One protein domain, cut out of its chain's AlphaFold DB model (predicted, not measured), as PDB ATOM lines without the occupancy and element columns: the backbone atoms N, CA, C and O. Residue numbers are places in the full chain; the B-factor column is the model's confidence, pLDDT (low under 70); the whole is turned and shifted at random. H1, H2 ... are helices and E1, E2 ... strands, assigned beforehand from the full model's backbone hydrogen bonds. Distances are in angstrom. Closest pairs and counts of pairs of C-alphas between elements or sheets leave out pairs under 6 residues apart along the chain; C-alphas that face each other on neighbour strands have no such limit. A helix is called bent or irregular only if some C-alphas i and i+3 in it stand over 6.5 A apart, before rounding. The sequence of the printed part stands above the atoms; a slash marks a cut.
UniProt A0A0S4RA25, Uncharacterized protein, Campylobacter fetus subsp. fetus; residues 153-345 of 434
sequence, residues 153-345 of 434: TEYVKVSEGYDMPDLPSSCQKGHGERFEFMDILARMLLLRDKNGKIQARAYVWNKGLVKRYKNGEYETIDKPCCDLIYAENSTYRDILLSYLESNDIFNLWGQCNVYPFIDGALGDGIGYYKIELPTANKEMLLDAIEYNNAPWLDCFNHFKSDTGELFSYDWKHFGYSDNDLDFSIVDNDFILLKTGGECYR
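AT A GLANCE: This is residues 153 to 345 of the 434 residues of an uncharacterized protein of Campylobacter fetus subsp. fetus (UniProt A0A0S4RA25). Two small antiparallel sheets sit side by side along the longest axis: E1 E2 E3, with H3 over one face and H1 over the other, and the five-stranded, strongly twisted E5 E4 E7 E9 E8. H2 and H4, touching, bridge the two halves, and residues 334 to 335 of the long last stretch pair beside E8. The printed part has 193 residues, with five named helices and nine named strands in the order E1 H1 H2 E2 E3 E4 E5 H3 E6 E7 H4 E8 E9 H5; the class is mixed, with 84 residues, under half, in named elements. The whole is compact, with a radius of gyration of the C-alphas of 15.9 A and spans of 47 by 38 by 32 A.

HOW THE PARTS SIT: Start at E1, residues 153 to 156, antiparallel to E2, residues 186 to 192; N 154 and O 190 are 3.0 A apart. E2 forms a hairpin with E3, residues 198 to 205, with N 189 and O 202 at 2.8 A. H1, residues 158 to 162, is on this sheet at a height of 8.0 A, only just over E2, where 3 of its C-alphas fall. On the opposite face find H3, residues 234 to 246, at 9.8 A, over E2 and E3; its closest C-alpha pair with E3 is Tyr 236 and Ala 200, 6.1 A. H1 touches H2, residues 176 to 182, closest at C-alphas 159 and 176, 3.9 A. H2 is irregular, with C-alphas 178 and 181 at 7.6 A. H2 touches H4, residues 279 to 290, closest at C-alphas 181 and 281, 4.9 A; they run opposite ways at a shallow tilt of 34 degrees, only just short of steep. H4 only grazes the sheet of E5, residues 217 to 220, E4, residues 211 to 214, E7, residues 273 to 276, E9, residues 309 to 312, and E8, residues 300 to 304. Across it, look for N 212 and O 219 at 2.8 A in the hairpin E4 and E5, N 211 and O 274 at 2.9 A, N 275 and O 310 at 2.9 A, and N 311 and O 302 at 2.8 A in the hairpin E8 and E9. E7, H4 and E8 make a split strand-helix-strand unit, two strands running the same way with E9 between them, its crossover right-handed. E6, residues 265 to 267, pairs with no named strand, and H5, residues 315 to 318, touches no helix. In H1, H3 and H4 every O i to N i+4 pair is within hydrogen-bond range; in H2 it is 0 of 3, beside 3 of 4 O i to N i+3 pairs, and H5 is too short for one.

IN THESE COORDINATES: Find C-alpha 153 at (162.124, 157.205, 171.057), where E1 begins. E2 and E3 run 19.0 A and 19.7 A, H3 18.3 A and H4 16.4 A. H5 ends at C-alpha 318, (132.870, 164.764, 180.819).

THE WHOLE: The C-alphas farthest apart, of Asn 195 and Gly 216, are 48.8 A apart, and the printed part has no cut. The links H1 to H2, E5 to H3 and H3 to E6 are long. Residues 254 to 260 are under 70 in pLDDT, against a mean of 89.4 for the printed part.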
ATOM      1  N   THR A 153     163.260 157.963 170.538       81.69
ATOM      2  CA  THR A 153     162.124 157.205 171.057       81.69
ATOM      3  C   THR A 153     162.576 155.897 171.690       81.69
ATOM      4  O   THR A 153     163.470 155.222 171.173       81.69
ATOM      5  N   GLU A 154     161.954 155.550 172.809       90.25
ATOM      6  CA  GLU A 154     162.224 154.345 173.591       90.25
ATOM      7  C   GLU A 154     160.900 153.707 174.024       90.25
ATOM      8  O   GLU A 154     159.935 154.418 174.290       90.25
ATOM      9  N   TYR A 155     160.858 152.376 174.091       93.00
ATOM     10  CA  TYR A 155     159.743 151.640 174.684       93.00
ATOM     11  C   TYR A 155     160.208 150.925 175.939       93.00
ATOM     12  O   TYR A 155     161.150 150.132 175.877       93.00
ATOM     13  N   VAL A 156     159.477 151.125 177.024       96.56
ATOM     14  CA  VAL A 156     159.679 150.425 178.294       96.56
ATOM     15  C   VAL A 156     158.377 149.790 178.766       96.56
ATOM     16  O   VAL A 156     157.312 150.049 178.194       96.56
ATOM     17  N   LYS A 157     158.456 148.916 179.771       98.06
ATOM     18  CA  LYS A 157     157.252 148.443 180.463       98.06
ATOM     19  C   LYS A 157     156.512 149.620 181.092       98.06
ATOM     20  O   LYS A 157     157.125 150.646 181.390       98.06
ATOM     21  N   VAL A 158     155.198 149.498 181.245       97.38
ATOM     22  CA  VAL A 158     154.392 150.601 181.781       97.38
ATOM     23  C   VAL A 158     154.751 150.824 183.246       97.38
ATOM     24  O   VAL A 158     155.022 151.965 183.619       97.38
ATOM     25  N   SER A 159     154.861 149.740 184.021       97.12
ATOM     26  CA  SER A 159     155.312 149.759 185.417       97.12
ATOM     27  C   SER A 159     156.683 150.432 185.568       97.12
ATOM     28  O   SER A 159     156.809 151.475 186.208       97.12
ATOM     29  N   GLU A 160     157.698 149.920 184.864       97.50
ATOM     30  CA  GLU A 160     159.073 150.438 184.901       97.50
ATOM     31  C   GLU A 160     159.144 151.917 184.490       97.50
ATOM     32  O   GLU A 160     159.950 152.671 185.030       97.50
ATOM     33  N   GLY A 161     158.300 152.350 183.547       96.19
ATOM     34  CA  GLY A 161     158.209 153.742 183.112       96.19
ATOM     35  C   GLY A 161     157.733 154.694 184.213       96.19
ATOM     36  O   GLY A 161     158.215 155.825 184.291       96.19
ATOM     37  N   TYR A 162     156.820 154.244 185.078       95.81
ATOM     38  CA  TYR A 162     156.325 155.034 186.208       95.81
ATOM     39  C   TYR A 162     157.329 155.170 187.352       95.81
ATOM     40  O   TYR A 162     157.322 156.194 188.042       95.81
ATOM     41  N   ASP A 163     158.250 154.217 187.475       96.56
ATOM     42  CA  ASP A 163     159.314 154.225 188.484       96.56
ATOM     43  C   ASP A 163     160.603 154.910 188.010       96.56
ATOM     44  O   ASP A 163     161.591 154.994 188.746       96.56
ATOM     45  N   MET A 164     160.616 155.445 186.786       95.44
ATOM     46  CA  MET A 164     161.786 156.147 186.271       95.44
ATOM     47  C   MET A 164     162.089 157.419 187.085       95.44
ATOM     48  O   MET A 164     161.220 158.282 187.267       95.44
ATOM     49  N   PRO A 165     163.347 157.617 187.525       92.00
ATOM     50  CA  PRO A 165     163.714 158.759 188.362       92.00
ATOM     51  C   PRO A 165     163.544 160.097 187.631       92.00
ATOM     52  O   PRO A 165     163.211 161.111 188.249       92.00
ATOM     53  N   ASP A 166     163.733 160.102 186.314       91.44
ATOM     54  CA  ASP A 166     163.638 161.265 185.439       91.44
ATOM     55  C   ASP A 166     162.255 161.438 184.795       91.44
ATOM     56  O   ASP A 166     162.075 162.332 183.964       91.44
ATOM     57  N   LEU A 167     161.263 160.639 185.207       92.62
ATOM     58  CA  LEU A 167     159.880 160.852 184.811       92.62
ATOM     59  C   LEU A 167     159.424 162.265 185.229       92.62
ATOM     60  O   LEU A 167     159.628 162.640 186.393       92.62
ATOM     61  N   PRO A 168     158.819 163.061 184.325       86.62
ATOM     62  CA  PRO A 168     158.261 164.365 184.671       86.62
ATOM     63  C   PRO A 168     157.205 164.268 185.780       86.62
ATOM     64  O   PRO A 168     156.727 163.180 186.101       86.62
ATOM     65  N   SER A 169     156.836 165.412 186.368       84.06
ATOM     66  CA  SER A 169     155.828 165.457 187.437       84.06
ATOM     67  C   SER A 169     154.549 164.725 187.017       84.06
ATOM     68  O   SER A 169     153.965 165.028 185.977       84.06
ATOM     69  N   SER A 170     154.142 163.743 187.817       85.38
ATOM     70  CA  SER A 170     152.966 162.908 187.590       85.38
ATOM     71  C   SER A 170     152.457 162.400 188.931       85.38
ATOM     72  O   SER A 170     153.254 161.949 189.751       85.38
ATOM     73  N   CYS A 171     151.139 162.410 189.127       82.75
ATOM     74  CA  CYS A 171     150.497 161.895 190.341       82.75
ATOM     75  C   CYS A 171     150.635 160.372 190.515       82.75
ATOM     76  O   CYS A 171     150.212 159.837 191.529       82.75
ATOM     77  N   GLN A 172     151.178 159.663 189.522       90.94
ATOM     78  CA  GLN A 172     151.419 158.215 189.552       90.94
ATOM     79  C   GLN A 172     152.923 157.883 189.508       90.94
ATOM     80  O   GLN A 172     153.306 156.728 189.350       90.94
ATOM     81  N   LYS A 173     153.809 158.888 189.598       93.44
ATOM     82  CA  LYS A 173     155.262 158.664 189.606       93.44
ATOM     83  C   LYS A 173     155.678 157.896 190.864       93.44
ATOM     84  O   LYS A 173     155.345 158.322 191.963       93.44
ATOM     85  N   GLY A 174     156.477 156.844 190.687       93.56
ATOM     86  CA  GLY A 174     156.930 155.961 191.766       93.56
ATOM     87  C   GLY A 174     155.880 154.952 192.233       93.56
ATOM     88  O   GLY A 174     156.057 154.378 193.302       93.56
ATOM     89  N   HIS A 175     154.797 154.802 191.463       94.88
ATOM     90  CA  HIS A 175     153.721 153.838 191.689       94.88
ATOM     91  C   HIS A 175     153.612 152.841 190.524       94.88
ATOM     92  O   HIS A 175     152.515 152.524 190.052       94.88
ATOM     93  N   GLY A 176     154.753 152.408 189.978       95.19
ATOM     94  CA  GLY A 176     154.805 151.490 188.842       95.19
ATOM     95  C   GLY A 176     154.112 150.155 189.094       95.19
ATOM     96  O   GLY A 176     153.533 149.594 188.162       95.19
ATOM     97  N   GLU A 177     154.067 149.695 190.345       95.88
ATOM     98  CA  GLU A 177     153.388 148.466 190.767       95.88
ATOM     99  C   GLU A 177     151.911 148.428 190.342       95.88
ATOM    100  O   GLU A 177     151.389 147.378 189.974       95.88
ATOM    101  N   ARG A 178     151.247 149.591 190.294       96.00
ATOM    102  CA  ARG A 178     149.829 149.718 189.911       96.00
ATOM    103  C   ARG A 178     149.572 149.357 188.450       96.00
ATOM    104  O   ARG A 178     148.445 149.068 188.058       96.00
ATOM    105  N   PHE A 179     150.620 149.385 187.631       97.19
ATOM    106  CA  PHE A 179     150.551 149.181 186.188       97.19
ATOM    107  C   PHE A 179     151.101 147.819 185.746       97.19
ATOM    108  O   PHE A 179     151.145 147.554 184.546       97.19
ATOM    109  N   GLU A 180     151.491 146.925 186.665       96.69
ATOM    110  CA  GLU A 180     152.060 145.611 186.315       96.69
ATOM    111  C   GLU A 180     151.122 144.772 185.437       96.69
ATOM    112  O   GLU A 180     151.567 144.110 184.493       96.69
ATOM    113  N   PHE A 181     149.807 144.860 185.664       96.75
ATOM    114  CA  PHE A 181     148.813 144.180 184.826       96.75
ATOM    115  C   PHE A 181     148.828 144.672 183.363       96.75
ATOM    116  O   PHE A 181     148.309 143.986 182.487       96.75
ATOM    117  N   MET A 182     149.425 145.825 183.045       97.00
ATOM    118  CA  MET A 182     149.513 146.342 181.673       97.00
ATOM    119  C   MET A 182     150.775 145.911 180.933       97.00
ATOM    120  O   MET A 182     150.811 146.033 179.711       97.00
ATOM    121  N   ASP A 183     151.801 145.394 181.605       97.50
ATOM    122  CA  ASP A 183     153.142 145.255 181.013       97.50
ATOM    123  C   ASP A 183     153.230 144.300 179.816       97.50
ATOM    124  O   ASP A 183     154.135 144.407 178.984       97.50
ATOM    125  N   ILE A 184     152.289 143.359 179.713       96.25
ATOM    126  CA  ILE A 184     152.170 142.465 178.555       96.25
ATOM    127  C   ILE A 184     151.155 142.957 177.516       96.25
ATOM    128  O   ILE A 184     151.107 142.418 176.411       96.25
ATOM    129  N   LEU A 185     150.344 143.959 177.859       97.81
ATOM    130  CA  LEU A 185     149.244 144.492 177.050       97.81
ATOM    131  C   LEU A 185     149.642 145.781 176.322       97.81
ATOM    132  O   LEU A 185     149.174 146.036 175.212       97.81
ATOM    133  N   ALA A 186     150.523 146.570 176.931       98.00
ATOM    134  CA  ALA A 186     150.987 147.853 176.438       98.00
ATOM    135  C   ALA A 186     152.457 148.097 176.799       98.00
ATOM    136  O   ALA A 186     153.064 147.393 177.604       98.00
ATOM    137  N   ARG A 187     153.036 149.133 176.194       97.88
ATOM    138  CA  ARG A 187     154.343 149.684 176.574       97.88
ATOM    139  C   ARG A 187     154.252 151.192 176.721       97.88
ATOM    140  O   ARG A 187     153.494 151.831 175.995       97.88
ATOM    141  N   MET A 188     155.067 151.770 177.596       97.81
ATOM    142  CA  MET A 188     155.231 153.220 177.649       97.81
ATOM    143  C   MET A 188     156.225 153.644 176.564       97.81
ATOM    144  O   MET A 188     157.392 153.251 176.580       97.81
ATOM    145  N   LEU A 189     155.742 154.424 175.602       96.00
ATOM    146  CA  LEU A 189     156.552 155.102 174.600       96.00
ATOM    147  C   LEU A 189     157.076 156.405 175.201       96.00
ATOM    148  O   LEU A 189     156.292 157.230 175.661       96.00
ATOM    149  N   LEU A 190     158.388 156.603 175.159       95.69
ATOM    150  CA  LEU A 190     159.078 157.783 175.670       95.69
ATOM    151  C   LEU A 190     159.740 158.545 174.525       95.69
ATOM    152  O   LEU A 190     160.395 157.940 173.678       95.69
ATOM    153  N   LEU A 191     159.628 159.871 174.538       90.25
ATOM    154  CA  LEU A 191     160.434 160.782 173.732       90.25
ATOM    155  C   LEU A 191     161.470 161.440 174.639       90.25
ATOM    156  O   LEU A 191     161.107 162.181 175.551       90.25
ATOM    157  N   ARG A 192     162.752 161.198 174.381       88.62
ATOM    158  CA  ARG A 192     163.861 161.791 175.135       88.62
ATOM    159  C   ARG A 192     164.588 162.838 174.316       88.62
ATOM    160  O   ARG A 192     164.725 162.665 173.109       88.62
ATOM    161  N   ASP A 193     165.074 163.891 174.963       82.56
ATOM    162  CA  ASP A 193     165.989 164.847 174.339       82.56
ATOM    163  C   ASP A 193     167.435 164.321 174.271       82.56
ATOM    164  O   ASP A 193     167.763 163.222 174.722       82.56
ATOM    165  N   LYS A 194     168.336 165.147 173.730       72.69
ATOM    166  CA  LYS A 194     169.770 164.846 173.604       72.69
ATOM    167  C   LYS A 194     170.500 164.627 174.935       72.69
ATOM    168  O   LYS A 194     171.580 164.042 174.935       72.69
ATOM    169  N   ASN A 195     169.942 165.115 176.042       80.75
ATOM    170  CA  ASN A 195     170.479 164.935 177.389       80.75
ATOM    171  C   ASN A 195     169.864 163.709 178.083       80.75
ATOM    172  O   ASN A 195     170.198 163.427 179.231       80.75
ATOM    173  N   GLY A 196     168.976 162.983 177.397       82.50
ATOM    174  CA  GLY A 196     168.277 161.822 177.921       82.50
ATOM    175  C   GLY A 196     167.037 162.158 178.746       82.50
ATOM    176  O   GLY A 196     166.406 161.223 179.221       82.50
ATOM    177  N   LYS A 197     166.642 163.431 178.899       90.19
ATOM    178  CA  LYS A 197     165.449 163.810 179.676       90.19
ATOM    179  C   LYS A 197     164.184 163.438 178.906       90.19
ATOM    180  O   LYS A 197     164.101 163.707 177.707       90.19
ATOM    181  N   ILE A 198     163.193 162.864 179.586       93.75
ATOM    182  CA  ILE A 198     161.865 162.589 179.019       93.75
ATOM    183  C   ILE A 198     161.134 163.915 178.761       93.75
ATOM    184  O   ILE A 198     160.945 164.718 179.671       93.75
ATOM    185  N   GLN A 199     160.720 164.120 177.514       91.69
ATOM    186  CA  GLN A 199     160.037 165.318 177.012       91.69
ATOM    187  C   GLN A 199     158.568 165.057 176.660       91.69
ATOM    188  O   GLN A 199     157.725 165.953 176.736       91.69
ATOM    189  N   ALA A 200     158.258 163.819 176.271       92.38
ATOM    190  CA  ALA A 200     156.896 163.348 176.080       92.38
ATOM    191  C   ALA A 200     156.794 161.845 176.348       92.38
ATOM    192  O   ALA A 200     157.793 161.124 176.277       92.38
ATOM    193  N   ARG A 201     155.584 161.375 176.643       95.31
ATOM    194  CA  ARG A 201     155.262 159.965 176.851       95.31
ATOM    195  C   ARG A 201     153.820 159.648 176.467       95.31
ATOM    196  O   ARG A 201     152.968 160.533 176.502       95.31
ATOM    197  N   ALA A 202     153.554 158.388 176.156       95.25
ATOM    198  CA  ALA A 202     152.210 157.843 175.978       95.25
ATOM    199  C   ALA A 202     152.229 156.326 176.193       95.25
ATOM    200  O   ALA A 202     153.291 155.704 176.088       95.25
ATOM    201  N   TYR A 203     151.077 155.707 176.442       95.88
ATOM    202  CA  TYR A 203     150.970 154.252 176.331       95.88
ATOM    203  C   TYR A 203     150.721 153.854 174.884       95.88
ATOM    204  O   TYR A 203     149.981 154.521 174.164       95.88
ATOM    205  N   VAL A 204     151.310 152.741 174.469       97.44
ATOM    206  CA  VAL A 204     151.008 152.096 173.196       97.44
ATOM    207  C   VAL A 204     150.514 150.690 173.491       97.44
ATOM    208  O   VAL A 204     151.291 149.814 173.873       97.44
ATOM    209  N   TRP A 205     149.212 150.500 173.317       98.12
ATOM    210  CA  TRP A 205     148.526 149.221 173.402       98.12
ATOM    211  C   TRP A 205     148.936 148.328 172.233       98.12
ATOM    212  O   TRP A 205     149.073 148.786 171.091       98.12
ATOM    213  N   ASN A 206     149.134 147.043 172.518       97.81
ATOM    214  CA  ASN A 206     149.566 146.069 171.526       97.81
ATOM    215  C   ASN A 206     148.562 145.951 170.370       97.81
ATOM    216  O   ASN A 206     147.349 146.101 170.527       97.81
ATOM    217  N   LYS A 207     149.091 145.640 169.183       97.19
ATOM    218  CA  LYS A 207     148.284 145.414 167.982       97.19
ATOM    219  C   LYS A 207     147.222 144.337 168.227       97.19
ATOM    220  O   LYS A 207     147.545 143.262 168.725       97.19
ATOM    221  N   GLY A 208     145.987 144.613 167.804       96.12
ATOM    222  CA  GLY A 208     144.873 143.667 167.882       96.12
ATOM    223  C   GLY A 208     144.186 143.584 169.248       96.12
ATOM    224  O   GLY A 208     143.261 142.792 169.397       96.12
ATOM    225  N   LEU A 209     144.615 144.385 170.231       97.31
ATOM    226  CA  LEU A 209     144.012 144.404 171.565       97.31
ATOM    227  C   LEU A 209     142.766 145.299 171.634       97.31
ATOM    228  O   LEU A 209     141.755 144.911 172.213       97.31
ATOM    229  N   VAL A 210     142.838 146.493 171.043       97.81
ATOM    230  CA  VAL A 210     141.757 147.485 171.101       97.81
ATOM    231  C   VAL A 210     140.659 147.140 170.100       97.81
ATOM    232  O   VAL A 210     140.929 146.913 168.917       97.81
ATOM    233  N   LYS A 211     139.410 147.152 170.569       97.06
ATOM    234  CA  LYS A 211     138.203 147.020 169.751       97.06
ATOM    235  C   LYS A 211     137.488 148.369 169.674       97.06
ATOM    236  O   LYS A 211     137.437 149.093 170.662       97.06
ATOM    237  N   ARG A 212     136.926 148.699 168.513       95.69
ATOM    238  CA  ARG A 212     136.126 149.906 168.264       95.69
ATOM    239  C   ARG A 212     134.689 149.519 167.950       95.69
ATOM    240  O   ARG A 212     134.470 148.638 167.123       95.69
ATOM    241  N   TYR A 213     133.735 150.213 168.550       94.31
ATOM    242  CA  TYR A 213     132.323 150.053 168.261       94.31
ATOM    243  C   TYR A 213     131.954 150.708 166.928       94.31
ATOM    244  O   TYR A 213     132.247 151.880 166.680       94.31
ATOM    245  N   LYS A 214     131.321 149.944 166.040       91.06
ATOM    246  CA  LYS A 214     130.859 150.413 164.737       91.06
ATOM    247  C   LYS A 214     129.696 149.545 164.263       91.06
ATOM    248  O   LYS A 214     129.750 148.330 164.354       91.06
ATOM    249  N   ASN A 215     128.651 150.168 163.717       89.31
ATOM    250  CA  ASN A 215     127.503 149.466 163.122       89.31
ATOM    251  C   ASN A 215     126.812 148.435 164.043       89.31
ATOM    252  O   ASN A 215     126.264 147.454 163.547       89.31
ATOM    253  N   GLY A 216     126.804 148.655 165.361       89.94
ATOM    254  CA  GLY A 216     126.155 147.744 166.311       89.94
ATOM    255  C   GLY A 216     127.071 146.674 166.915       89.94
ATOM    256  O   GLY A 216     126.615 145.899 167.749       89.94
ATOM    257  N   GLU A 217     128.343 146.610 166.514       94.06
ATOM    258  CA  GLU A 217     129.285 145.592 166.985       94.06
ATOM    259  C   GLU A 217     130.693 146.150 167.232       94.06
ATOM    260  O   GLU A 217     131.055 147.235 166.778       94.06
ATOM    261  N   TYR A 218     131.502 145.403 167.984       95.12
ATOM    262  CA  TYR A 218     132.899 145.745 168.240       95.12
ATOM    263  C   TYR A 218     133.825 145.068 167.226       95.12
ATOM    264  O   TYR A 218     133.929 143.844 167.183       95.12
ATOM    265  N   GLU A 219     134.571 145.874 166.473       96.88
ATOM    266  CA  GLU A 219     135.578 145.430 165.509       96.88
ATOM    267  C   GLU A 219     136.993 145.639 166.075       96.88
ATOM    268  O   GLU A 219     137.320 146.714 166.581       96.88
ATOM    269  N   THR A 220     137.878 144.647 165.956       97.44
ATOM    270  CA  THR A 220     139.285 144.788 166.367       97.44
ATOM    271  C   THR A 220     140.042 145.770 165.468       97.44
ATOM    272  O   THR A 220     140.003 145.672 164.240       97.44
ATOM    273  N   ILE A 221     140.816 146.677 166.071       96.06
ATOM    274  CA  ILE A 221     141.753 147.545 165.351       96.06
ATOM    275  C   ILE A 221     143.045 146.762 165.066       96.06
ATOM    276  O   ILE A 221     143.802 146.417 165.974       96.06
ATOM    277  N   ASP A 222     143.346 146.515 163.786       95.88
ATOM    278  CA  ASP A 222     144.534 145.758 163.342       95.88
ATOM    279  C   ASP A 222     145.851 146.575 163.383       95.88
ATOM    280  O   ASP A 222     146.739 146.431 162.537       95.88
ATOM    281  N   LYS A 223     145.993 147.460 164.374       94.75
ATOM    282  CA  LYS A 223     147.160 148.331 164.588       94.75
ATOM    283  C   LYS A 223     147.454 148.469 166.082       94.75
ATOM    284  O   LYS A 223     146.530 148.339 166.887       94.75
ATOM    285  N   PRO A 224     148.709 148.735 166.485       97.38
ATOM    286  CA  PRO A 224     148.971 149.264 167.819       97.38
ATOM    287  C   PRO A 224     148.204 150.576 168.009       97.38
ATOM    288  O   PRO A 224     148.044 151.336 167.051       97.38
ATOM    289  N   CYS A 225     147.744 150.845 169.226       97.12
ATOM    290  CA  CYS A 225     146.950 152.036 169.529       97.12
ATOM    291  C   CYS A 225     147.643 152.879 170.597       97.12
ATOM    292  O   CYS A 225     147.991 152.370 171.657       97.12
ATOM    293  N   CYS A 226     147.854 154.158 170.317       95.81
ATOM    294  CA  CYS A 226     148.403 155.117 171.259       95.81
ATOM    295  C   CYS A 226     147.285 155.719 172.108       95.81
ATOM    296  O   CYS A 226     146.277 156.187 171.578       95.81
ATOM    297  N   ASP A 227     147.506 155.710 173.415       94.44
ATOM    298  CA  ASP A 227     146.715 156.406 174.423       94.44
ATOM    299  C   ASP A 227     147.036 157.914 174.428       94.44
ATOM    300  O   ASP A 227     147.740 158.421 173.548       94.44
ATOM    301  N   LEU A 228     146.538 158.641 175.424       92.25
ATOM    302  CA  LEU A 228     146.784 160.063 175.601       92.25
ATOM    303  C   LEU A 228     148.291 160.390 175.639       92.25
ATOM    304  O   LEU A 228     149.075 159.800 176.387       92.25
ATOM    305  N   ILE A 229     148.693 161.389 174.846       92.31
ATOM    306  CA  ILE A 229     150.065 161.905 174.827       92.31
ATOM    307  C   ILE A 229     150.240 162.972 175.908       92.31
ATOM    308  O   ILE A 229     149.631 164.043 175.856       92.31
ATOM    309  N   TYR A 230     151.169 162.721 176.824       92.00
ATOM    310  CA  TYR A 230     151.671 163.697 177.784       92.00
ATOM    311  C   TYR A 230     152.971 164.298 177.267       92.00
ATOM    312  O   TYR A 230     153.958 163.585 177.108       92.00
ATOM    313  N   ALA A 231     152.999 165.605 177.025       89.69
ATOM    314  CA  ALA A 231     154.171 166.303 176.506       89.69
ATOM    315  C   ALA A 231     154.403 167.622 177.249       89.69
ATOM    316  O   ALA A 231     153.444 168.296 177.617       89.69
ATOM    317  N   GLU A 232     155.670 168.008 177.432       85.38
ATOM    318  CA  GLU A 232     156.039 169.278 178.086       85.38
ATOM    319  C   GLU A 232     155.556 170.501 177.276       85.38
ATOM    320  O   GLU A 232     155.238 171.541 177.848       85.38
ATOM    321  N   ASN A 233     155.452 170.380 175.948       81.19
ATOM    322  CA  ASN A 233     154.889 171.401 175.062       81.19
ATOM    323  C   ASN A 233     154.351 170.792 173.751       81.19
ATOM    324  O   ASN A 233     154.500 169.595 173.482       81.19
ATOM    325  N   SER A 234     153.738 171.636 172.913       75.25
ATOM    326  CA  SER A 234     153.173 171.234 171.619       75.25
ATOM    327  C   SER A 234     154.217 170.680 170.648       75.25
ATOM    328  O   SER A 234     153.925 169.720 169.949       75.25
ATOM    329  N   THR A 235     155.448 171.199 170.644       75.81
ATOM    330  CA  THR A 235     156.517 170.712 169.758       75.81
ATOM    331  C   THR A 235     156.832 169.237 170.007       75.81
ATOM    332  O   THR A 235     156.923 168.458 169.061       75.81
ATOM    333  N   TYR A 236     156.963 168.818 171.268       82.38
ATOM    334  CA  TYR A 236     157.252 167.416 171.599       82.38
ATOM    335  C   TYR A 236     156.071 166.490 171.317       82.38
ATOM    336  O   TYR A 236     156.271 165.362 170.862       82.38
ATOM    337  N   ARG A 237     154.843 166.979 171.522       84.00
ATOM    338  CA  ARG A 237     153.627 166.269 171.111       84.00
ATOM    339  C   ARG A 237     153.622 166.022 169.603       84.00
ATOM    340  O   ARG A 237     153.411 164.891 169.184       84.00
ATOM    341  N   ASP A 238     153.897 167.045 168.799       78.50
ATOM    342  CA  ASP A 238     153.845 166.962 167.334       78.50
ATOM    343  C   ASP A 238     154.948 166.039 166.768       78.50
ATOM    344  O   ASP A 238     154.723 165.302 165.801       78.50
ATOM    345  N   ILE A 239     156.119 165.994 167.419       76.62
ATOM    346  CA  ILE A 239     157.171 165.004 167.126       76.62
ATOM    347  C   ILE A 239     156.669 163.582 167.399       76.62
ATOM    348  O   ILE A 239     156.876 162.688 166.574       76.62
ATOM    349  N   LEU A 240     156.008 163.357 168.540       82.94
ATOM    350  CA  LEU A 240     155.486 162.037 168.880       82.94
ATOM    351  C   LEU A 240     154.352 161.621 167.934       82.94
ATOM    352  O   LEU A 240     154.374 160.495 167.452       82.94
ATOM    353  N   LEU A 241     153.437 162.528 167.579       82.56
ATOM    354  CA  LEU A 241     152.380 162.289 166.585       82.56
ATOM    355  C   LEU A 241     152.957 161.867 165.226       82.56
ATOM    356  O   LEU A 241     152.524 160.868 164.652       82.56
ATOM    357  N   SER A 242     153.999 162.561 164.762       76.50
ATOM    358  CA  SER A 242     154.714 162.215 163.525       76.50
ATOM    359  C   SER A 242     155.361 160.822 163.602       76.50
ATOM    360  O   SER A 242     155.412 160.082 162.613       76.50
ATOM    361  N   TYR A 243     155.857 160.438 164.785       80.50
ATOM    362  CA  TYR A 243     156.367 159.091 165.038       80.50
ATOM    363  C   TYR A 243     155.250 158.039 164.985       80.50
ATOM    364  O   TYR A 243     155.466 156.992 164.373       80.50
ATOM    365  N   LEU A 244     154.076 158.300 165.573       85.81
ATOM    366  CA  LEU A 244     152.932 157.382 165.516       85.81
ATOM    367  C   LEU A 244     152.511 157.114 164.067       85.81
ATOM    368  O   LEU A 244     152.448 155.955 163.658       85.81
ATOM    369  N   GLU A 245     152.324 158.173 163.274       80.56
ATOM    370  CA  GLU A 245     151.960 158.078 161.854       80.56
ATOM    371  C   GLU A 245     152.995 157.264 161.060       80.56
ATOM    372  O   GLU A 245     152.651 156.321 160.347       80.56
ATOM    373  N   SER A 246     154.286 157.558 161.251       73.31
ATOM    374  CA  SER A 246     155.383 156.874 160.549       73.31
ATOM    375  C   SER A 246     155.534 155.389 160.905       73.31
ATOM    376  O   SER A 246     156.209 154.657 160.178       73.31
ATOM    377  N   ASN A 247     154.964 154.942 162.030       80.31
ATOM    378  CA  ASN A 247     155.021 153.553 162.495       80.31
ATOM    379  C   ASN A 247     153.650 152.858 162.450       80.31
ATOM    380  O   ASN A 247     153.512 151.772 163.010       80.31
ATOM    381  N   ASP A 248     152.667 153.457 161.771       86.12
ATOM    382  CA  ASP A 248     151.303 152.935 161.634       86.12
ATOM    383  C   ASP A 248     150.618 152.638 162.984       86.12
ATOM    384  O   ASP A 248     149.928 151.633 163.156       86.12
ATOM    385  N   ILE A 249     150.830 153.522 163.965       91.88
ATOM    386  CA  ILE A 249     150.199 153.459 165.287       91.88
ATOM    387  C   ILE A 249     148.960 154.357 165.275       91.88
ATOM    388  O   ILE A 249     149.041 155.543 164.957       91.88
ATOM    389  N   PHE A 250     147.805 153.796 165.625       94.12
ATOM    390  CA  PHE A 250     146.538 154.521 165.651       94.12
ATOM    391  C   PHE A 250     146.453 155.416 166.892       94.12
ATOM    392  O   PHE A 250     146.569 154.919 168.006       94.12
ATOM    393  N   ASN A 251     146.247 156.722 166.729       92.88
ATOM    394  CA  ASN A 251     146.070 157.632 167.860       92.88
ATOM    395  C   ASN A 251     144.604 157.638 168.330       92.88
ATOM    396  O   ASN A 251     143.730 158.048 167.568       92.88
ATOM    397  N   LEU A 252     144.344 157.204 169.569       93.31
ATOM    398  CA  LEU A 252     142.998 157.209 170.156       93.31
ATOM    399  C   LEU A 252     142.538 158.640 170.487       93.31
ATOM    400  O   LEU A 252     141.409 159.009 170.175       93.31
ATOM    401  N   TRP A 253     143.439 159.461 171.039       84.81
ATOM    402  CA  TRP A 253     143.193 160.852 171.438       84.81
ATOM    403  C   TRP A 253     143.665 161.813 170.343       84.81
ATOM    404  O   TRP A 253     144.761 162.381 170.392       84.81
ATOM    405  N   GLY A 254     142.866 161.963 169.292       69.94
ATOM    406  CA  GLY A 254     143.283 162.736 168.118       69.94
ATOM    407  C   GLY A 254     142.254 162.853 167.010       69.94
ATOM    408  O   GLY A 254     142.631 163.124 165.873       69.94
ATOM    409  N   GLN A 255     140.970 162.657 167.321       64.50
ATOM    410  CA  GLN A 255     139.894 162.740 166.330       64.50
ATOM    411  C   GLN A 255     139.643 164.184 165.829       64.50
ATOM    412  O   GLN A 255     138.903 164.379 164.866       64.50
ATOM    413  N   CYS A 256     140.272 165.216 166.420       56.09
ATOM    414  CA  CYS A 256     140.182 166.609 165.960       56.09
ATOM    415  C   CYS A 256     141.475 167.420 166.175       56.09
ATOM    416  O   CYS A 256     142.239 167.188 167.109       56.09
ATOM    417  N   ASN A 257     141.684 168.418 165.304       47.56
ATOM    418  CA  ASN A 257     142.886 169.260 165.228       47.56
ATOM    419  C   ASN A 257     143.003 170.333 166.329       47.56
ATOM    420  O   ASN A 257     144.081 170.896 166.496       47.56
ATOM    421  N   VAL A 258     141.914 170.675 167.031       51.38
ATOM    422  CA  VAL A 258     141.891 171.821 167.970       51.38
ATOM    423  C   VAL A 258     141.958 171.366 169.427       51.38
ATOM    424  O   VAL A 258     142.749 171.907 170.197       51.38
ATOM    425  N   TYR A 259     141.184 170.341 169.785       58.44
ATOM    426  CA  TYR A 259     141.211 169.708 171.100       58.44
ATOM    427  C   TYR A 259     141.286 168.192 170.907       58.44
ATOM    428  O   TYR A 259     140.367 167.630 170.307       58.44
ATOM    429  N   PRO A 260     142.368 167.527 171.352       65.69
ATOM    430  CA  PRO A 260     142.425 166.078 171.318       65.69
ATOM    431  C   PRO A 260     141.369 165.545 172.285       65.69
ATOM    432  O   PRO A 260     141.475 165.747 173.492       65.69
ATOM    433  N   PHE A 261     140.365 164.888 171.725       75.56
ATOM    434  CA  PHE A 261     139.356 164.138 172.451       75.56
ATOM    435  C   PHE A 261     139.432 162.681 171.994       75.56
ATOM    436  O   PHE A 261     139.978 162.381 170.917       75.56
ATOM    437  N   ILE A 262     138.914 161.792 172.825       78.94
ATOM    438  CA  ILE A 262     138.654 160.406 172.457       78.94
ATOM    439  C   ILE A 262     137.149 160.277 172.260       78.94
ATOM    440  O   ILE A 262     136.378 160.817 173.050       78.94
ATOM    441  N   ASP A 263     136.708 159.589 171.207       74.69
ATOM    442  CA  ASP A 263     135.313 159.153 171.180       74.69
ATOM    443  C   ASP A 263     135.116 158.269 172.426       74.69
ATOM    444  O   ASP A 263     135.748 157.221 172.557       74.69
ATOM    445  N   GLY A 264     134.383 158.794 173.408       71.25
ATOM    446  CA  GLY A 264     134.319 158.259 174.764       71.25
ATOM    447  C   GLY A 264     133.207 157.230 174.910       71.25
ATOM    448  O   GLY A 264     133.143 156.254 174.163       71.25
ATOM    449  N   ALA A 265     132.317 157.451 175.870       77.31
ATOM    450  CA  ALA A 265     131.114 156.650 176.010       77.31
ATOM    451  C   ALA A 265     130.036 157.093 175.010       77.31
ATOM    452  O   ALA A 265     129.884 158.278 174.714       77.31
ATOM    453  N   LEU A 266     129.304 156.120 174.476       79.06
ATOM    454  CA  LEU A 266     128.194 156.315 173.546       79.06
ATOM    455  C   LEU A 266     126.826 156.267 174.243       79.06
ATOM    456  O   LEU A 266     125.824 156.556 173.592       79.06
ATOM    457  N   GLY A 267     126.798 155.934 175.538       73.94
ATOM    458  CA  GLY A 267     125.582 155.684 176.309       73.94
ATOM    459  C   GLY A 267     125.102 154.234 176.195       73.94
ATOM    460  O   GLY A 267     125.688 153.428 175.468       73.94
ATOM    461  N   ASP A 268     124.035 153.909 176.928       76.75
ATOM    462  CA  ASP A 268     123.372 152.595 176.929       76.75
ATOM    463  C   ASP A 268     124.325 151.411 177.187       76.75
ATOM    464  O   ASP A 268     124.189 150.337 176.596       76.75
ATOM    465  N   GLY A 269     125.326 151.602 178.048       75.56
ATOM    466  CA  GLY A 269     126.286 150.553 178.377       75.56
ATOM    467  C   GLY A 269     127.471 150.423 177.403       75.56
ATOM    468  O   GLY A 269     128.246 149.476 177.518       75.56
ATOM    469  N   ILE A 270     127.643 151.343 176.442       82.56
ATOM    470  CA  ILE A 270     128.584 151.178 175.319       82.56
ATOM    471  C   ILE A 270     129.695 152.234 175.341       82.56
ATOM    472  O   ILE A 270     129.457 153.423 175.152       82.56
ATOM    473  N   GLY A 271     130.951 151.794 175.455       87.62
ATOM    474  CA  GLY A 271     132.131 152.621 175.158       87.62
ATOM    475  C   GLY A 271     132.500 152.575 173.673       87.62
ATOM    476  O   GLY A 271     132.431 151.512 173.054       87.62
ATOM    477  N   TYR A 272     132.938 153.680 173.069       92.44
ATOM    478  CA  TYR A 272     133.357 153.681 171.661       92.44
ATOM    479  C   TYR A 272     134.560 152.761 171.418       92.44
ATOM    480  O   TYR A 272     134.633 152.087 170.388       92.44
ATOM    481  N   TYR A 273     135.490 152.685 172.368       95.50
ATOM    482  CA  TYR A 273     136.558 151.698 172.393       95.50
ATOM    483  C   TYR A 273     136.451 150.811 173.631       95.50
ATOM    484  O   TYR A 273     135.976 151.230 174.685       95.50
ATOM    485  N   LYS A 274     136.961 149.584 173.513       95.88
ATOM    486  CA  LYS A 274     137.204 148.720 174.668       95.88
ATOM    487  C   LYS A 274     138.432 147.840 174.496       95.88
ATOM    488  O   LYS A 274     138.858 147.562 173.370       95.88
ATOM    489  N   ILE A 275     138.945 147.357 175.618       97.06
ATOM    490  CA  ILE A 275     139.877 146.230 175.694       97.06
ATOM    491  C   ILE A 275     139.276 145.145 176.583       97.06
ATOM    492  O   ILE A 275     138.530 145.437 177.510       97.06
ATOM    493  N   GLU A 276     139.601 143.893 176.291       96.81
ATOM    494  CA  GLU A 276     139.203 142.738 177.095       96.81
ATOM    495  C   GLU A 276     140.471 142.159 177.720       96.81
ATOM    496  O   GLU A 276     141.403 141.769 177.007       96.81
ATOM    497  N   LEU A 277     140.548 142.187 179.049       97.75
ATOM    498  CA  LEU A 277     141.727 141.742 179.775       97.75
ATOM    499  C   LEU A 277     141.821 140.211 179.752       97.75
ATOM    500  O   LEU A 277     140.842 139.526 180.053       97.75
ATOM    501  N   PRO A 278     143.010 139.639 179.485       97.31
ATOM    502  CA  PRO A 278     143.245 138.231 179.771       97.31
ATOM    503  C   PRO A 278     142.998 137.932 181.253       97.31
ATOM    504  O   PRO A 278     143.253 138.781 182.107       97.31
ATOM    505  N   THR A 279     142.570 136.706 181.569       97.25
ATOM    506  CA  THR A 279     142.173 136.299 182.929       97.25
ATOM    507  C   THR A 279     143.193 136.686 184.001       97.25
ATOM    508  O   THR A 279     142.814 137.302 184.987       97.25
ATOM    509  N   ALA A 280     144.485 136.422 183.779       97.31
ATOM    510  CA  ALA A 280     145.529 136.763 184.746       97.31
ATOM    511  C   ALA A 280     145.643 138.281 184.994       97.31
ATOM    512  O   ALA A 280     145.800 138.714 186.127       97.31
ATOM    513  N   ASN A 281     145.533 139.105 183.948       98.06
ATOM    514  CA  ASN A 281     145.597 140.566 184.066       98.06
ATOM    515  C   ASN A 281     144.345 141.128 184.742       98.06
ATOM    516  O   ASN A 281     144.435 142.093 185.494       98.06
ATOM    517  N   LYS A 282     143.189 140.510 184.476       97.88
ATOM    518  CA  LYS A 282     141.931 140.821 185.152       97.88
ATOM    519  C   LYS A 282     142.035 140.557 186.653       97.88
ATOM    520  O   LYS A 282     141.682 141.427 187.437       97.88
ATOM    521  N   GLU A 283     142.542 139.388 187.039       97.75
ATOM    522  CA  GLU A 283     142.767 139.016 188.443       97.75
ATOM    523  C   GLU A 283     143.743 139.983 189.125       97.75
ATOM    524  O   GLU A 283     143.430 140.506 190.185       97.75
ATOM    525  N   MET A 284     144.860 140.329 188.473       97.56
ATOM    526  CA  MET A 284     145.802 141.328 189.002       97.56
ATOM    527  C   MET A 284     145.157 142.703 189.232       97.56
ATOM    528  O   MET A 284     145.450 143.354 190.231       97.56
ATOM    529  N   LEU A 285     144.305 143.166 188.311       97.81
ATOM    530  CA  LEU A 285     143.609 144.445 188.466       97.81
ATOM    531  C   LEU A 285     142.564 144.388 189.590       97.81
ATOM    532  O   LEU A 285     142.432 145.353 190.335       97.81
ATOM    533  N   LEU A 286     141.844 143.273 189.729       97.38
ATOM    534  CA  LEU A 286     140.879 143.078 190.814       97.38
ATOM    535  C   LEU A 286     141.558 143.061 192.183       97.38
ATOM    536  O   LEU A 286     141.099 143.767 193.076       97.38
ATOM    537  N   ASP A 287     142.680 142.349 192.320       97.44
ATOM    538  CA  ASP A 287     143.499 142.383 193.534       97.44
ATOM    539  C   ASP A 287     143.951 143.826 193.826       97.44
ATOM    540  O   ASP A 287     143.814 144.321 194.943       97.44
ATOM    541  N   ALA A 288     144.434 144.555 192.814       96.56
ATOM    542  CA  ALA A 288     144.833 145.950 192.984       96.56
ATOM    543  C   ALA A 288     143.671 146.846 193.452       96.56
ATOM    544  O   ALA A 288     143.880 147.704 194.307       96.56
ATOM    545  N   ILE A 289     142.454 146.637 192.942       96.12
ATOM    546  CA  ILE A 289     141.242 147.349 193.382       96.12
ATOM    547  C   ILE A 289     140.870 146.986 194.828       96.12
ATOM    548  O   ILE A 289     140.495 147.870 195.593       96.12
ATOM    549  N   GLU A 290     140.975 145.715 195.222       94.56
ATOM    550  CA  GLU A 290     140.677 145.262 196.589       94.56
ATOM    551  C   GLU A 290     141.601 145.917 197.627       94.56
ATOM    552  O   GLU A 290     141.153 146.292 198.710       94.56
ATOM    553  N   TYR A 291     142.879 146.102 197.282       93.75
ATOM    554  CA  TYR A 291     143.894 146.686 198.165       93.75
ATOM    555  C   TYR A 291     144.143 148.187 197.937       93.75
ATOM    556  O   TYR A 291     145.187 148.693 198.352       93.75
ATOM    557  N   ASN A 292     143.215 148.902 197.286       93.50
ATOM    558  CA  ASN A 292     143.308 150.342 196.996       93.50
ATOM    559  C   ASN A 292     144.649 150.747 196.358       93.50
ATOM    560  O   ASN A 292     145.272 151.751 196.708       93.50
ATOM    561  N   ASN A 293     145.097 149.938 195.403       95.19
ATOM    562  CA  ASN A 293     146.324 150.116 194.640       95.19
ATOM    563  C   ASN A 293     146.079 150.063 193.120       95.19
ATOM    564  O   ASN A 293     146.964 149.700 192.347       95.19
ATOM    565  N   ALA A 294     144.869 150.400 192.681       96.50
ATOM    566  CA  ALA A 294     144.497 150.442 191.276       96.50
ATOM    567  C   ALA A 294     145.173 151.624 190.541       96.50
ATOM    568  O   ALA A 294     145.455 152.666 191.140       96.50
ATOM    569  N   PRO A 295     145.462 151.500 189.238       96.00
ATOM    570  CA  PRO A 295     146.021 152.598 188.451       96.00
ATOM    571  C   PRO A 295     144.972 153.680 188.156       96.00
ATOM    572  O   PRO A 295     143.796 153.381 187.959       96.00
ATOM    573  N   TRP A 296     145.417 154.924 187.965       94.88
ATOM    574  CA  TRP A 296     144.666 155.869 187.129       94.88
ATOM    575  C   TRP A 296     144.877 155.531 185.646       94.88
ATOM    576  O   TRP A 296     146.028 155.472 185.192       94.88
ATOM    577  N   LEU A 297     143.800 155.396 184.865       94.94
ATOM    578  CA  LEU A 297     143.860 155.174 183.412       94.94
ATOM    579  C   LEU A 297     143.206 156.320 182.627       94.94
ATOM    580  O   LEU A 297     142.196 156.873 183.041       94.94
ATOM    581  N   ASP A 298     143.777 156.678 181.474       91.56
ATOM    582  CA  ASP A 298     143.288 157.804 180.668       91.56
ATOM    583  C   ASP A 298     142.222 157.400 179.654       91.56
ATOM    584  O   ASP A 298     141.097 157.873 179.756       91.56
ATOM    585  N   CYS A 299     142.540 156.523 178.692       92.44
ATOM    586  CA  CYS A 299     141.539 155.974 177.774       92.44
ATOM    587  C   CYS A 299     140.541 155.067 178.494       92.44
ATOM    588  O   CYS A 299     139.347 155.330 178.492       92.44
ATOM    589  N   PHE A 300     141.044 153.949 179.020       95.56
ATOM    590  CA  PHE A 300     140.268 152.762 179.374       95.56
ATOM    591  C   PHE A 300     140.051 152.713 180.880       95.56
ATOM    592  O   PHE A 300     140.763 152.004 181.583       95.56
ATOM    593  N   ASN A 301     139.136 153.537 181.375       94.25
ATOM    594  CA  ASN A 301     139.027 153.846 182.799       94.25
ATOM    595  C   ASN A 301     137.723 153.359 183.450       94.25
ATOM    596  O   ASN A 301     137.628 153.412 184.668       94.25
ATOM    597  N   HIS A 302     136.767 152.821 182.690       94.94
ATOM    598  CA  HIS A 302     135.570 152.169 183.233       94.94
ATOM    599  C   HIS A 302     135.713 150.652 183.104       94.94
ATOM    600  O   HIS A 302     135.876 150.143 181.997       94.94
ATOM    601  N   PHE A 303     135.693 149.934 184.223       96.19
ATOM    602  CA  PHE A 303     136.012 148.511 184.302       96.19
ATOM    603  C   PHE A 303     134.802 147.661 184.677       96.19
ATOM    604  O   PHE A 303     134.163 147.907 185.700       96.19
ATOM    605  N   LYS A 304     134.546 146.615 183.890       95.44
ATOM    606  CA  LYS A 304     133.561 145.570 184.156       95.44
ATOM    607  C   LYS A 304     134.251 144.296 184.643       95.44
ATOM    608  O   LYS A 304     135.049 143.686 183.928       95.44
ATOM    609  N   SER A 305     133.980 143.906 185.881       94.75
ATOM    610  CA  SER A 305     134.770 142.911 186.612       94.75
ATOM    611  C   SER A 305     134.494 141.460 186.213       94.75
ATOM    612  O   SER A 305     135.407 140.619 186.203       94.75
ATOM    613  N   ASP A 306     133.256 141.138 185.841       93.94
ATOM    614  CA  ASP A 306     132.860 139.787 185.450       93.94
ATOM    615  C   ASP A 306     133.462 139.404 184.086       93.94
ATOM    616  O   ASP A 306     134.114 138.355 183.972       93.94
ATOM    617  N   THR A 307     133.361 140.288 183.093       94.50
ATOM    618  CA  THR A 307     133.899 140.097 181.737       94.50
ATOM    619  C   THR A 307     135.379 140.454 181.620       94.50
ATOM    620  O   THR A 307     136.087 139.863 180.807       94.50
ATOM    621  N   GLY A 308     135.891 141.355 182.463       96.12
ATOM    622  CA  GLY A 308     137.252 141.878 182.345       96.12
ATOM    623  C   GLY A 308     137.394 142.974 181.295       96.12
ATOM    624  O   GLY A 308     138.492 143.189 180.778       96.12
ATOM    625  N   GLU A 309     136.298 143.627 180.927       96.50
ATOM    626  CA  GLU A 309     136.290 144.662 179.903       96.50
ATOM    627  C   GLU A 309     136.621 146.028 180.503       96.50
ATOM    628  O   GLU A 309     136.091 146.414 181.541       96.50
ATOM    629  N   LEU A 310     137.501 146.774 179.834       96.00
ATOM    630  CA  LEU A 310     137.731 148.186 180.117       96.00
ATOM    631  C   LEU A 310     137.222 149.025 178.947       96.00
ATOM    632  O   LEU A 310     137.679 148.855 177.811       96.00
ATOM    633  N   PHE A 311     136.310 149.944 179.231       95.56
ATOM    634  CA  PHE A 311     135.672 150.828 178.265       95.56
ATOM    635  C   PHE A 311     136.331 152.204 178.242       95.56
ATOM    636  O   PHE A 311     136.854 152.687 179.251       95.56
ATOM    637  N   SER A 312     136.317 152.831 177.064       93.62
ATOM    638  CA  SER A 312     136.815 154.190 176.902       93.62
ATOM    639  C   SER A 312     135.828 155.240 177.394       93.62
ATOM    640  O   SER A 312     134.660 155.203 177.010       93.62
ATOM    641  N   TYR A 313     136.323 156.236 178.123       91.06
ATOM    642  CA  TYR A 313     135.542 157.396 178.550       91.06
ATOM    643  C   TYR A 313     136.415 158.656 178.573       91.06
ATOM    644  O   TYR A 313     137.536 158.638 179.091       91.06
ATOM    645  N   ASP A 314     135.909 159.749 177.993       89.25
ATOM    646  CA  ASP A 314     136.637 161.019 177.882       89.25
ATOM    647  C   ASP A 314     136.459 161.873 179.142       89.25
ATOM    648  O   ASP A 314     135.664 162.813 179.193       89.25
ATOM    649  N   TRP A 315     137.256 161.568 180.161       88.00
ATOM    650  CA  TRP A 315     137.231 162.287 181.432       88.00
ATOM    651  C   TRP A 315     137.616 163.770 181.312       88.00
ATOM    652  O   TRP A 315     137.300 164.574 182.187       88.00
ATOM    653  N   LYS A 316     138.300 164.181 180.233       86.25
ATOM    654  CA  LYS A 316     138.652 165.595 180.024       86.25
ATOM    655  C   LYS A 316     137.463 166.415 179.559       86.25
ATOM    656  O   LYS A 316     137.445 167.623 179.794       86.25
ATOM    657  N   HIS A 317     136.527 165.782 178.860       82.81
ATOM    658  CA  HIS A 317     135.312 166.430 178.396       82.81
ATOM    659  C   HIS A 317     134.168 166.289 179.396       82.81
ATOM    660  O   HIS A 317     133.465 167.266 179.644       82.81
ATOM    661  N   PHE A 318     134.003 165.094 179.960       81.75
ATOM    662  CA  PHE A 318     132.870 164.764 180.819       81.75
ATOM    663  C   PHE A 318     133.163 164.911 182.313       81.75
ATOM    664  O   PHE A 318     132.221 164.970 183.083       81.75
ATOM    665  N   GLY A 319     134.432 165.054 182.707       84.12
ATOM    666  CA  GLY A 319     134.851 165.209 184.099       84.12
ATOM    667  C   GLY A 319     135.330 163.903 184.739       84.12
ATOM    668  O   GLY A 319     135.445 162.864 184.090       84.12
ATOM    669  N   TYR A 320     135.725 163.988 186.009       83.75
ATOM    670  CA  TYR A 320     136.299 162.860 186.763       83.75
ATOM    671  C   TYR A 320     136.025 162.922 188.274       83.75
ATOM    672  O   TYR A 320     136.613 162.145 189.031       83.75
ATOM    673  N   SER A 321     135.196 163.870 188.723       80.94
ATOM    674  CA  SER A 321     134.766 163.992 190.119       80.94
ATOM    675  C   SER A 321     133.441 163.268 190.357       80.94
ATOM    676  O   SER A 321     132.755 162.929 189.397       80.94
ATOM    677  N   ASP A 322     133.066 163.059 191.622       74.88
ATOM    678  CA  ASP A 322     131.821 162.360 191.972       74.88
ATOM    679  C   ASP A 322     130.582 162.966 191.285       74.88
ATOM    680  O   ASP A 322     129.723 162.231 190.813       74.88
ATOM    681  N   ASN A 323     130.547 164.294 191.136       74.94
ATOM    682  CA  ASN A 323     129.432 165.027 190.524       74.94
ATOM    683  C   ASN A 323     129.396 164.949 188.987       74.94
ATOM    684  O   ASN A 323     128.411 165.353 188.373       74.94
ATOM    685  N   ASP A 324     130.491 164.511 188.364       79.69
ATOM    686  CA  ASP A 324     130.642 164.459 186.908       79.69
ATOM    687  C   ASP A 324     130.396 163.049 186.343       79.69
ATOM    688  O   ASP A 324     130.143 162.877 185.148       79.69
ATOM    689  N   LEU A 325     130.552 162.028 187.187       82.81
ATOM    690  CA  LEU A 325     130.593 160.633 186.773       82.81
ATOM    691  C   LEU A 325     129.200 159.997 186.771       82.81
ATOM    692  O   LEU A 325     128.367 160.252 187.634       82.81
ATOM    693  N   ASP A 326     128.980 159.113 185.803       80.62
ATOM    694  CA  ASP A 326     127.729 158.384 185.617       80.62
ATOM    695  C   ASP A 326     128.043 156.916 185.299       80.62
ATOM    696  O   ASP A 326     128.529 156.602 184.212       80.62
ATOM    697  N   PHE A 327     127.764 156.010 186.243       81.00
ATOM    698  CA  PHE A 327     127.949 154.562 186.059       81.00
ATOM    699  C   PHE A 327     127.000 153.959 185.018       81.00
ATOM    700  O   PHE A 327     127.231 152.843 184.569       81.00
ATOM    701  N   SER A 328     125.945 154.665 184.603       79.75
ATOM    702  CA  SER A 328     125.023 154.174 183.574       79.75
ATOM    703  C   SER A 328     125.540 154.389 182.148       79.75
ATOM    704  O   SER A 328     125.006 153.818 181.189       79.75
ATOM    705  N   ILE A 329     126.596 155.195 181.979       81.56
ATOM    706  CA  ILE A 329     127.076 155.600 180.657       81.56
ATOM    707  C   ILE A 329     127.713 154.436 179.881       81.56
ATOM    708  O   ILE A 329     127.607 154.369 178.652       81.56
ATOM    709  N   VAL A 330     128.342 153.502 180.596       84.56
ATOM    710  CA  VAL A 330     128.884 152.237 180.090       84.56
ATOM    711  C   VAL A 330     128.596 151.121 181.098       84.56
ATOM    712  O   VAL A 330     128.355 151.401 182.259       84.56
ATOM    713  N   ASP A 331     128.586 149.855 180.678       86.62
ATOM    714  CA  ASP A 331     128.351 148.746 181.613       86.62
ATOM    715  C   ASP A 331     129.640 148.474 182.400       86.62
ATOM    716  O   ASP A 331     130.555 147.828 181.889       86.62
ATOM    717  N   ASN A 332     129.756 149.019 183.612       90.44
ATOM    718  CA  ASN A 332     130.946 148.899 184.453       90.44
ATOM    719  C   ASN A 332     130.607 148.767 185.943       90.44
ATOM    720  O   ASN A 332     129.557 149.198 186.395       90.44
ATOM    721  N   ASP A 333     131.552 148.223 186.710       92.12
ATOM    722  CA  ASP A 333     131.445 148.091 188.171       92.12
ATOM    723  C   ASP A 333     132.408 149.045 188.903       92.12
ATOM    724  O   ASP A 333     132.188 149.397 190.063       92.12
ATOM    725  N   PHE A 334     133.478 149.494 188.228       94.56
ATOM    726  CA  PHE A 334     134.512 150.361 188.803       94.56
ATOM    727  C   PHE A 334     134.953 151.462 187.832       94.56
ATOM    728  O   PHE A 334     135.010 151.227 186.623       94.56
ATOM    729  N   ILE A 335     135.337 152.633 188.356       94.62
ATOM    730  CA  ILE A 335     135.952 153.725 187.576       94.62
ATOM    731  C   ILE A 335     137.343 154.067 188.134       94.62
ATOM    732  O   ILE A 335     137.506 154.434 189.300       94.62
ATOM    733  N   LEU A 336     138.357 153.969 187.276       95.44
ATOM    734  CA  LEU A 336     139.795 154.054 187.553       95.44
ATOM    735  C   LEU A 336     140.342 155.481 187.349       95.44
ATOM    736  O   LEU A 336     141.314 155.697 186.623       95.44
ATOM    737  N   LEU A 337     139.685 156.463 187.973       93.25
ATOM    738  CA  LEU A 337     139.997 157.899 187.871       93.25
ATOM    739  C   LEU A 337     140.338 158.533 189.234       93.25
ATOM    740  O   LEU A 337     140.127 159.724 189.448       93.25
ATOM    741  N   LYS A 338     140.887 157.756 190.176       90.94
ATOM    742  CA  LYS A 338     141.459 158.283 191.428       90.94
ATOM    743  C   LYS A 338     142.964 158.029 191.454       90.94
ATOM    744  O   LYS A 338     143.442 156.922 191.241       90.94
ATOM    745  N   THR A 339     143.745 159.068 191.747       87.75
ATOM    746  CA  THR A 339     145.219 158.959 191.781       87.75
ATOM    747  C   THR A 339     145.738 158.267 193.046       87.75
ATOM    748  O   THR A 339     146.878 157.806 193.075       87.75
ATOM    749  N   GLY A 340     144.908 158.156 194.088       87.56
ATOM    750  CA  GLY A 340     145.270 157.547 195.369       87.56
ATOM    751  C   GLY A 340     145.465 156.030 195.326       87.56
ATOM    752  O   GLY A 340     146.162 155.513 196.192       87.56
ATOM    753  N   GLY A 341     144.945 155.339 194.309       88.69
ATOM    754  CA  GLY A 341     144.898 153.871 194.240       88.69
ATOM    755  C   GLY A 341     143.500 153.294 194.503       88.69
ATOM    756  O   GLY A 341     143.210 152.162 194.135       88.69
ATOM    757  N   GLU A 342     142.620 154.099 195.094       91.31
ATOM    758  CA  GLU A 342     141.177 153.859 195.177       91.31
ATOM    759  C   GLU A 342     140.535 153.846 193.770       91.31
ATOM    760  O   GLU A 342     141.120 154.325 192.797       91.31
ATOM    761  N   CYS A 343     139.288 153.396 193.664       92.44
ATOM    762  CA  CYS A 343     138.431 153.598 192.490       92.44
ATOM    763  C   CYS A 343     137.106 154.248 192.919       92.44
ATOM    764  O   CYS A 343     136.820 154.328 194.113       92.44
ATOM    765  N   TYR A 344     136.305 154.743 191.976       90.75
ATOM    766  CA  TYR A 344     134.884 154.972 192.261       90.75
ATOM    767  C   TYR A 344     134.133 153.651 192.120       90.75
ATOM    768  O   TYR A 344     134.503 152.806 191.294       90.75
ATOM    769  N   ARG A 345     133.082 153.493 192.919       88.00
ATOM    770  CA  ARG A 345     132.146 152.366 192.888       88.00
ATOM    771  C   ARG A 345     130.736 152.915 192.687       88.00
ATOM    772  O   ARG A 345     130.461 154.029 193.120       88.00
TER     773      ARG A 345